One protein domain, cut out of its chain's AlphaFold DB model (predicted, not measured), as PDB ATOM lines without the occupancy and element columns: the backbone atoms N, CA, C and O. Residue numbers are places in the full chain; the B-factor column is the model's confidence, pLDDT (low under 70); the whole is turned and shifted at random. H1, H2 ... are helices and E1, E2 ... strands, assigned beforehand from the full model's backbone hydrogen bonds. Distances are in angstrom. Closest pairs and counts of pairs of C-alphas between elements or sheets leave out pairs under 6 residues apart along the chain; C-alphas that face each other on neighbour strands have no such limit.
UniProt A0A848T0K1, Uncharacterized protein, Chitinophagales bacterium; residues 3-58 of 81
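Overview. This is residues 3 to 58 of the 81 residues of an uncharacterized protein of Chitinophagales bacterium (UniProt A0A848T0K1). A strongly twisted antiparallel sheet, ordered E3 E2 E1 E4, has the short helix H1 over it and H2 grazing it, with residues 42 to 53 a long loop. The printed part has 56 residues in the order E1 H1 E2 E3 H2 E4, mixed in class. It is compact, radius of gyration of the C-alphas 9.9 A, spanning 27 by 25 by 20 A.

Along the chain. E1, residues 3 to 7, 13.4 A, begins at C-alpha 3 (-3.592, 21.096, 18.702). H1 is residues 8 to 12, E2 21 to 25, E3 28 to 33, 15.8 A, and H2 38 to 41. E4, residues 54 to 58, ends at C-alpha 58 (0.487, 17.046, 14.465).

Arrangement. E1 and E2 are antiparallel, N 22 to O 6 2.8 A. E2 and E3 form a hairpin, N 23 to O 30 2.9 A. E1 and E4 are antiparallel, N 5 to O 54 2.8 A. H1 is on the sheet, height 8.2 A; its O i to N i+4 pair is within hydrogen-bond range, while H2 is too short for one.

Size, cuts and confidence. The link H2 to E4 is long. The printed part has no cut, and no printed residue is under 70 in pLDDT.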
ATOM      1  N   VAL A   3      -2.122  21.224  18.647       98.38
ATOM      2  CA  VAL A   3      -3.592  21.096  18.702       98.38
ATOM      3  C   VAL A   3      -4.040  20.424  19.990       98.38
ATOM      4  O   VAL A   3      -3.233  19.796  20.680       98.38
ATOM      5  N   GLN A   4      -5.331  20.517  20.312       98.38
ATOM      6  CA  GLN A   4      -5.921  19.637  21.317       98.38
ATOM      7  C   GLN A   4      -6.181  18.261  20.705       98.38
ATOM      8  O   GLN A   4      -6.630  18.166  19.566       98.38
ATOM      9  N   ALA A   5      -5.920  17.203  21.466       98.19
ATOM     10  CA  ALA A   5      -6.142  15.824  21.067       98.19
ATOM     11  C   ALA A   5      -6.712  15.000  22.223       98.19
ATOM     12  O   ALA A   5      -6.354  15.200  23.390       98.19
ATOM     13  N   SER A   6      -7.636  14.096  21.907       98.38
ATOM     14  CA  SER A   6      -8.297  13.232  22.885       98.38
ATOM     15  C   SER A   6      -9.104  12.127  22.194       98.38
ATOM     16  O   SER A   6      -9.094  12.011  20.972       98.38
ATOM     17  N   CYS A   7      -9.850  11.328  22.956       98.50
ATOM     18  CA  CYS A   7     -10.896  10.472  22.409       98.50
ATOM     19  C   CYS A   7     -12.078  11.331  21.931       98.50
ATOM     20  O   CYS A   7     -12.698  12.044  22.730       98.50
ATOM     21  N   GLY A   8     -12.430  11.218  20.648       98.00
ATOM     22  CA  GLY A   8     -13.510  11.994  20.036       98.00
ATOM     23  C   GLY A   8     -14.840  11.810  20.762       98.00
ATOM     24  O   GLY A   8     -15.471  12.783  21.172       98.00
ATOM     25  N   LYS A   9     -15.220  10.558  21.026       96.94
ATOM     26  CA  LYS A   9     -16.460  10.228  21.736       96.94
ATOM     27  C   LYS A   9     -16.415  10.606  23.215       96.94
ATOM     28  O   LYS A   9     -17.276  11.336  23.693       96.94
ATOM     29  N   CYS A  10     -15.422  10.108  23.952       97.31
ATOM     30  CA  CYS A  10     -15.408  10.208  25.415       97.31
ATOM     31  C   CYS A  10     -15.163  11.632  25.922       97.31
ATOM     32  O   CYS A  10     -15.674  11.991  26.982       97.31
ATOM     33  N   LYS A  11     -14.357  12.428  25.210       98.00
ATOM     34  CA  LYS A  11     -13.884  13.729  25.703       98.00
ATOM     35  C   LYS A  11     -14.283  14.908  24.830       98.00
ATOM     36  O   LYS A  11     -14.384  16.008  25.364       98.00
ATOM     37  N   LEU A  12     -14.523  14.695  23.534       97.31
ATOM     38  CA  LEU A  12     -14.889  15.770  22.603       97.31
ATOM     39  C   LEU A  12     -16.363  15.732  22.165       97.31
ATOM     40  O   LEU A  12     -16.791  16.629  21.437       97.31
ATOM     41  N   GLY A  13     -17.152  14.752  22.622       96.19
ATOM     42  CA  GLY A  13     -18.587  14.659  22.334       96.19
ATOM     43  C   GLY A  13     -18.918  14.382  20.866       96.19
ATOM     44  O   GLY A  13     -19.972  14.792  20.394       96.19
ATOM     45  N   MET A  14     -18.010  13.741  20.129       97.44
ATOM     46  CA  MET A  14     -18.239  13.343  18.740       97.44
ATOM     47  C   MET A  14     -19.053  12.046  18.670       97.44
ATOM     48  O   MET A  14     -18.921  11.160  19.518       97.44
ATOM     49  N   GLU A  15     -19.873  11.905  17.631       95.44
ATOM     50  CA  GLU A  15     -20.622  10.672  17.383       95.44
ATOM     51  C   GLU A  15     -19.697   9.538  16.923       95.44
ATOM     52  O   GLU A  15     -18.741   9.761  16.181       95.44
ATOM     53  N   GLY A  16     -19.966   8.304  17.357       90.19
ATOM     54  CA  GLY A  16     -19.149   7.143  17.002       90.19
ATOM     55  C   GLY A  16     -19.444   5.901  17.843       90.19
ATOM     56  O   GLY A  16     -19.922   5.973  18.983       90.19
ATOM     57  N   LYS A  17     -19.161   4.719  17.281       83.25
ATOM     58  CA  LYS A  17     -19.383   3.437  17.972       83.25
ATOM     59  C   LYS A  17     -18.257   3.113  18.958       83.25
ATOM     60  O   LYS A  17     -18.554   2.699  20.077       83.25
ATOM     61  N   SER A  18     -17.006   3.372  18.585       89.44
ATOM     62  CA  SER A  18     -15.799   3.048  19.357       89.44
ATOM     63  C   SER A  18     -15.047   4.295  19.838       89.44
ATOM     64  O   SER A  18     -15.318   5.416  19.411       89.44
ATOM     65  N   CYS A  19     -14.103   4.090  20.761       93.94
ATOM     66  CA  CYS A  19     -13.122   5.105  21.129       93.94
ATOM     67  C   CYS A  19     -12.146   5.292  19.968       93.94
ATOM     68  O   CYS A  19     -11.524   4.331  19.524       93.94
ATOM     69  N   MET A  20     -12.030   6.522  19.482       96.19
ATOM     70  CA  MET A  20     -11.147   6.878  18.376       96.19
ATOM     71  C   MET A  20     -10.443   8.186  18.699       96.19
ATOM     72  O   MET A  20     -11.024   9.071  19.338       96.19
ATOM     73  N   LEU A  21      -9.191   8.291  18.265       97.69
ATOM     74  CA  LEU A  21      -8.398   9.499  18.417       97.69
ATOM     75  C   LEU A  21      -9.019  10.630  17.591       97.69
ATOM     76  O   LEU A  21      -9.477  10.421  16.468       97.69
ATOM     77  N   ALA A  22      -9.046  11.824  18.160       98.50
ATOM     78  CA  ALA A  22      -9.558  13.016  17.517       98.50
ATOM     79  C   ALA A  22      -8.707  14.232  17.884       98.50
ATOM     80  O   ALA A  22      -8.131  14.294  18.975       98.50
ATOM     81  N   VAL A  23      -8.660  15.197  16.971       98.62
ATOM     82  CA  VAL A  23      -7.985  16.488  17.143       98.62
ATOM     83  C   VAL A  23      -8.968  17.637  16.977       98.62
ATOM     84  O   VAL A  23      -9.978  17.499  16.286       98.62
ATOM     85  N   VAL A  24      -8.656  18.766  17.612       98.56
ATOM     86  CA  VAL A  24      -9.356  20.040  17.419       98.56
ATOM     87  C   VAL A  24      -8.446  20.986  16.647       98.56
ATOM     88  O   VAL A  24      -7.379  21.350  17.149       98.56
ATOM     89  N   ILE A  25      -8.857  21.364  15.442       97.88
ATOM     90  CA  ILE A  25      -8.141  22.280  14.546       97.88
ATOM     91  C   ILE A  25      -9.109  23.408  14.218       97.88
ATOM     92  O   ILE A  25     -10.212  23.131  13.763       97.88
ATOM     93  N   ASP A  26      -8.710  24.651  14.490       95.12
ATOM     94  CA  ASP A  26      -9.526  25.845  14.232       95.12
ATOM     95  C   ASP A  26     -10.970  25.712  14.757       95.12
ATOM     96  O   ASP A  26     -11.938  25.988  14.061       95.12
ATOM     97  N   GLU A  27     -11.104  25.242  16.006       96.38
ATOM     98  CA  GLU A  27     -12.376  24.980  16.712       96.38
ATOM     99  C   GLU A  27     -13.232  23.822  16.154       96.38
ATOM    100  O   GLU A  27     -14.168  23.369  16.820       96.38
ATOM    101  N   GLU A  28     -12.866  23.252  15.006       98.06
ATOM    102  CA  GLU A  28     -13.496  22.067  14.429       98.06
ATOM    103  C   GLU A  28     -12.849  20.763  14.914       98.06
ATOM    104  O   GLU A  28     -11.672  20.709  15.277       98.06
ATOM    105  N   LYS A  29     -13.636  19.681  14.947       98.50
ATOM    106  CA  LYS A  29     -13.231  18.378  15.491       98.50
ATOM    107  C   LYS A  29     -13.144  17.341  14.385       98.50
ATOM    108  O   LYS A  29     -14.120  17.117  13.674       98.50
ATOM    109  N   TYR A  30     -12.028  16.627  14.335       98.44
ATOM    110  CA  TYR A  30     -11.785  15.611  13.318       98.44
ATOM    111  C   TYR A  30     -11.309  14.315  13.952       98.44
ATOM    112  O   TYR A  30     -10.414  14.327  14.800       98.44
ATOM    113  N   TYR A  31     -11.872  13.189  13.513       98.06
ATOM    114  CA  TYR A  31     -11.278  11.889  13.806       98.06
ATOM    115  C   TYR A  31      -9.948  11.761  13.069       98.06
ATOM    116  O   TYR A  31      -9.817  12.216  11.930       98.06
ATOM    117  N   VAL A  32      -8.971  11.162  13.743       98.12
ATOM    118  CA  VAL A  32      -7.613  10.998  13.231       98.12
ATOM    119  C   VAL A  32      -7.465   9.635  12.574       98.12
ATOM    120  O   VAL A  32      -7.797   8.611  13.165       98.12
ATOM    121  N   GLU A  33      -6.897   9.635  11.375       97.38
ATOM    122  CA  GLU A  33      -6.401   8.456  10.670       97.38
ATOM    123  C   GLU A  33      -4.869   8.540  10.574       97.38
ATOM    124  O   GLU A  33      -4.305   9.634  10.558       97.38
ATOM    125  N   GLY A  34      -4.178   7.399  10.494       96.19
ATOM    126  CA  GLY A  34      -2.718   7.363  10.290       96.19
ATOM    127  C   GLY A  34      -1.856   7.560  11.546       96.19
ATOM    128  O   GLY A  34      -0.637   7.631  11.436       96.19
ATOM    129  N   ALA A  35      -2.460   7.597  12.738       95.25
ATOM    130  CA  ALA A  35      -1.759   7.777  14.017       95.25
ATOM    131  C   ALA A  35      -1.781   6.534  14.933       95.25
ATOM    132  O   ALA A  35      -1.564   6.664  16.134       95.25
ATOM    133  N   GLY A  36      -2.050   5.342  14.394       93.25
ATOM    134  CA  GLY A  36      -2.203   4.114  15.188       93.25
ATOM    135  C   GLY A  36      -3.557   4.004  15.898       93.25
ATOM    136  O   GLY A  36      -4.450   4.834  15.697       93.25
ATOM    137  N   ASP A  37      -3.722   2.956  16.705       93.56
ATOM    138  CA  ASP A  37      -4.932   2.753  17.505       93.56
ATOM    139  C   ASP A  37      -4.889   3.633  18.763       93.56
ATOM    140  O   ASP A  37      -3.827   3.924  19.305       93.56
ATOM    141  N   ILE A  38      -6.044   4.051  19.285       94.75
ATOM    142  CA  ILE A  38      -6.101   4.871  20.503       94.75
ATOM    143  C   ILE A  38      -5.439   4.193  21.720       94.75
ATOM    144  O   ILE A  38      -4.971   4.887  22.625       94.75
ATOM    145  N   HIS A  39      -5.370   2.859  21.757       93.06
ATOM    146  CA  HIS A  39      -4.686   2.113  22.816       93.06
ATOM    147  C   HIS A  39      -3.163   2.296  22.786       93.06
ATOM    148  O   HIS A  39      -2.546   2.245  23.851       93.06
ATOM    149  N   ASP A  40      -2.580   2.624  21.627       93.19
ATOM    150  CA  ASP A  40      -1.164   3.000  21.504       93.19
ATOM    151  C   ASP A  40      -0.867   4.330  22.229       93.19
ATOM    152  O   ASP A  40       0.275   4.633  22.569       93.19
ATOM    153  N   HIS A  41      -1.917   5.105  22.530       91.38
ATOM    154  CA  HIS A  41      -1.872   6.406  23.205       91.38
ATOM    155  C   HIS A  41      -2.388   6.347  24.651       91.38
ATOM    156  O   HIS A  41      -2.953   7.323  25.156       91.38
ATOM    157  N   ASP A  42      -2.217   5.197  25.312       93.00
ATOM    158  CA  ASP A  42      -2.612   4.960  26.710       93.00
ATOM    159  C   ASP A  42      -4.095   5.282  26.955       93.00
ATOM    160  O   ASP A  42      -4.435   6.006  27.881       93.00
ATOM    161  N   ALA A  43      -5.001   4.794  26.097       94.00
ATOM    162  CA  ALA A  43      -6.419   5.180  26.079       94.00
ATOM    163  C   ALA A  43      -7.062   5.357  27.472       94.00
ATOM    164  O   ALA A  43      -7.749   6.352  27.703       94.00
ATOM    165  N   HIS A  44      -6.815   4.434  28.404       94.75
ATOM    166  CA  HIS A  44      -7.457   4.397  29.724       94.75
ATOM    167  C   HIS A  44      -6.557   4.820  30.892       94.75
ATOM    168  O   HIS A  44      -6.992   4.770  32.043       94.75
ATOM    169  N   GLY A  45      -5.325   5.256  30.638       93.62
ATOM    170  CA  GLY A  45      -4.468   5.784  31.690       93.62
ATOM    171  C   GLY A  45      -4.986   7.100  32.266       93.62
ATOM    172  O   GLY A  45      -5.866   7.767  31.713       93.62
ATOM    173  N   LYS A  46      -4.397   7.533  33.387       94.12
ATOM    174  CA  LYS A  46      -4.746   8.798  34.065       94.12
ATOM    175  C   LYS A  46      -4.666  10.006  33.123       94.12
ATOM    176  O   LYS A  46      -5.486  10.918  33.200       94.12
ATOM    177  N   HIS A  47      -3.679   9.992  32.230       93.31
ATOM    178  CA  HIS A  47      -3.469  11.005  31.195       93.31
ATOM    179  C   HIS A  47      -3.720  10.450  29.785       93.31
ATOM    180  O   HIS A  47      -3.183  10.957  28.796       93.31
ATOM    181  N   GLY A  48      -4.535   9.402  29.725       94.94
ATOM    182  CA  GLY A  48      -4.951   8.714  28.524       94.94
ATOM    183  C   GLY A  48      -5.972   9.474  27.698       94.94
ATOM    184  O   GLY A  48      -6.666  10.365  28.199       94.94
ATOM    185  N   MET A  49      -6.097   9.086  26.431       97.25
ATOM    186  CA  MET A  49      -6.984   9.762  25.480       97.25
ATOM    187  C   MET A  49      -8.471   9.676  25.852       97.25
ATOM    188  O   MET A  49      -9.208  10.624  25.601       97.25
ATOM    189  N   CYS A  50      -8.945   8.603  26.488       97.50
ATOM    190  CA  CYS A  50     -10.334   8.516  26.959       97.50
ATOM    191  C   CYS A  50     -10.568   9.261  28.281       97.50
ATOM    192  O   CYS A  50     -11.715   9.527  28.635       97.50
ATOM    193  N   SER A  51      -9.502   9.619  28.997       96.62
ATOM    194  CA  SER A  51      -9.567  10.210  30.336       96.62
ATOM    195  C   SER A  51      -9.489  11.737  30.303       96.62
ATOM    196  O   SER A  51     -10.219  12.429  31.024       96.62
ATOM    197  N   THR A  52      -8.643  12.296  29.435       96.56
ATOM    198  CA  THR A  52      -8.329  13.732  29.419       96.56
ATOM    199  C   THR A  52      -8.133  14.289  28.008       96.56
ATOM    200  O   THR A  52      -7.821  13.559  27.068       96.56
ATOM    201  N   VAL A  53      -8.296  15.606  27.866       97.44
ATOM    202  CA  VAL A  53      -7.892  16.345  26.666       97.44
ATOM    203  C   VAL A  53      -6.441  16.782  26.846       97.44
ATOM    204  O   VAL A  53      -6.101  17.422  27.840       97.44
ATOM    205  N   ARG A  54      -5.580  16.431  25.892       97.06
ATOM    206  CA  ARG A  54      -4.152  16.780  25.892       97.06
ATOM    207  C   ARG A  54      -3.812  17.658  24.702       97.06
ATOM    208  O   ARG A  54      -4.648  17.894  23.838       97.06
ATOM    209  N   LYS A  55      -2.577  18.154  24.671       97.38
ATOM    210  CA  LYS A  55      -2.009  18.788  23.484       97.38
ATOM    211  C   LYS A  55      -1.147  17.791  22.719       97.38
ATOM    212  O   LYS A  55      -0.477  16.963  23.340       97.38
ATOM    213  N   ALA A  56      -1.150  17.895  21.398       97.81
ATOM    214  CA  ALA A  56      -0.322  17.091  20.512       97.81
ATOM    215  C   ALA A  56       0.283  17.956  19.403       97.81
ATOM    216  O   ALA A  56      -0.367  18.877  18.900       97.81
ATOM    217  N   TYR A  57       1.516  17.648  19.013       98.19
ATOM    218  CA  TYR A  57       2.092  18.127  17.766       98.19
ATOM    219  C   TYR A  57       1.640  17.210  16.634       98.19
ATOM    220  O   TYR A  57       1.844  15.998  16.692       98.19
ATOM    221  N   VAL A  58       1.024  17.792  15.607       98.25
ATOM    222  CA  VAL A  58       0.487  17.046  14.465       98.25
ATOM    223  C   VAL A  58       0.935  17.636  13.133       98.25
ATOM    224  O   VAL A  58       1.072  18.855  12.997       98.25
TER     225      VAL A  58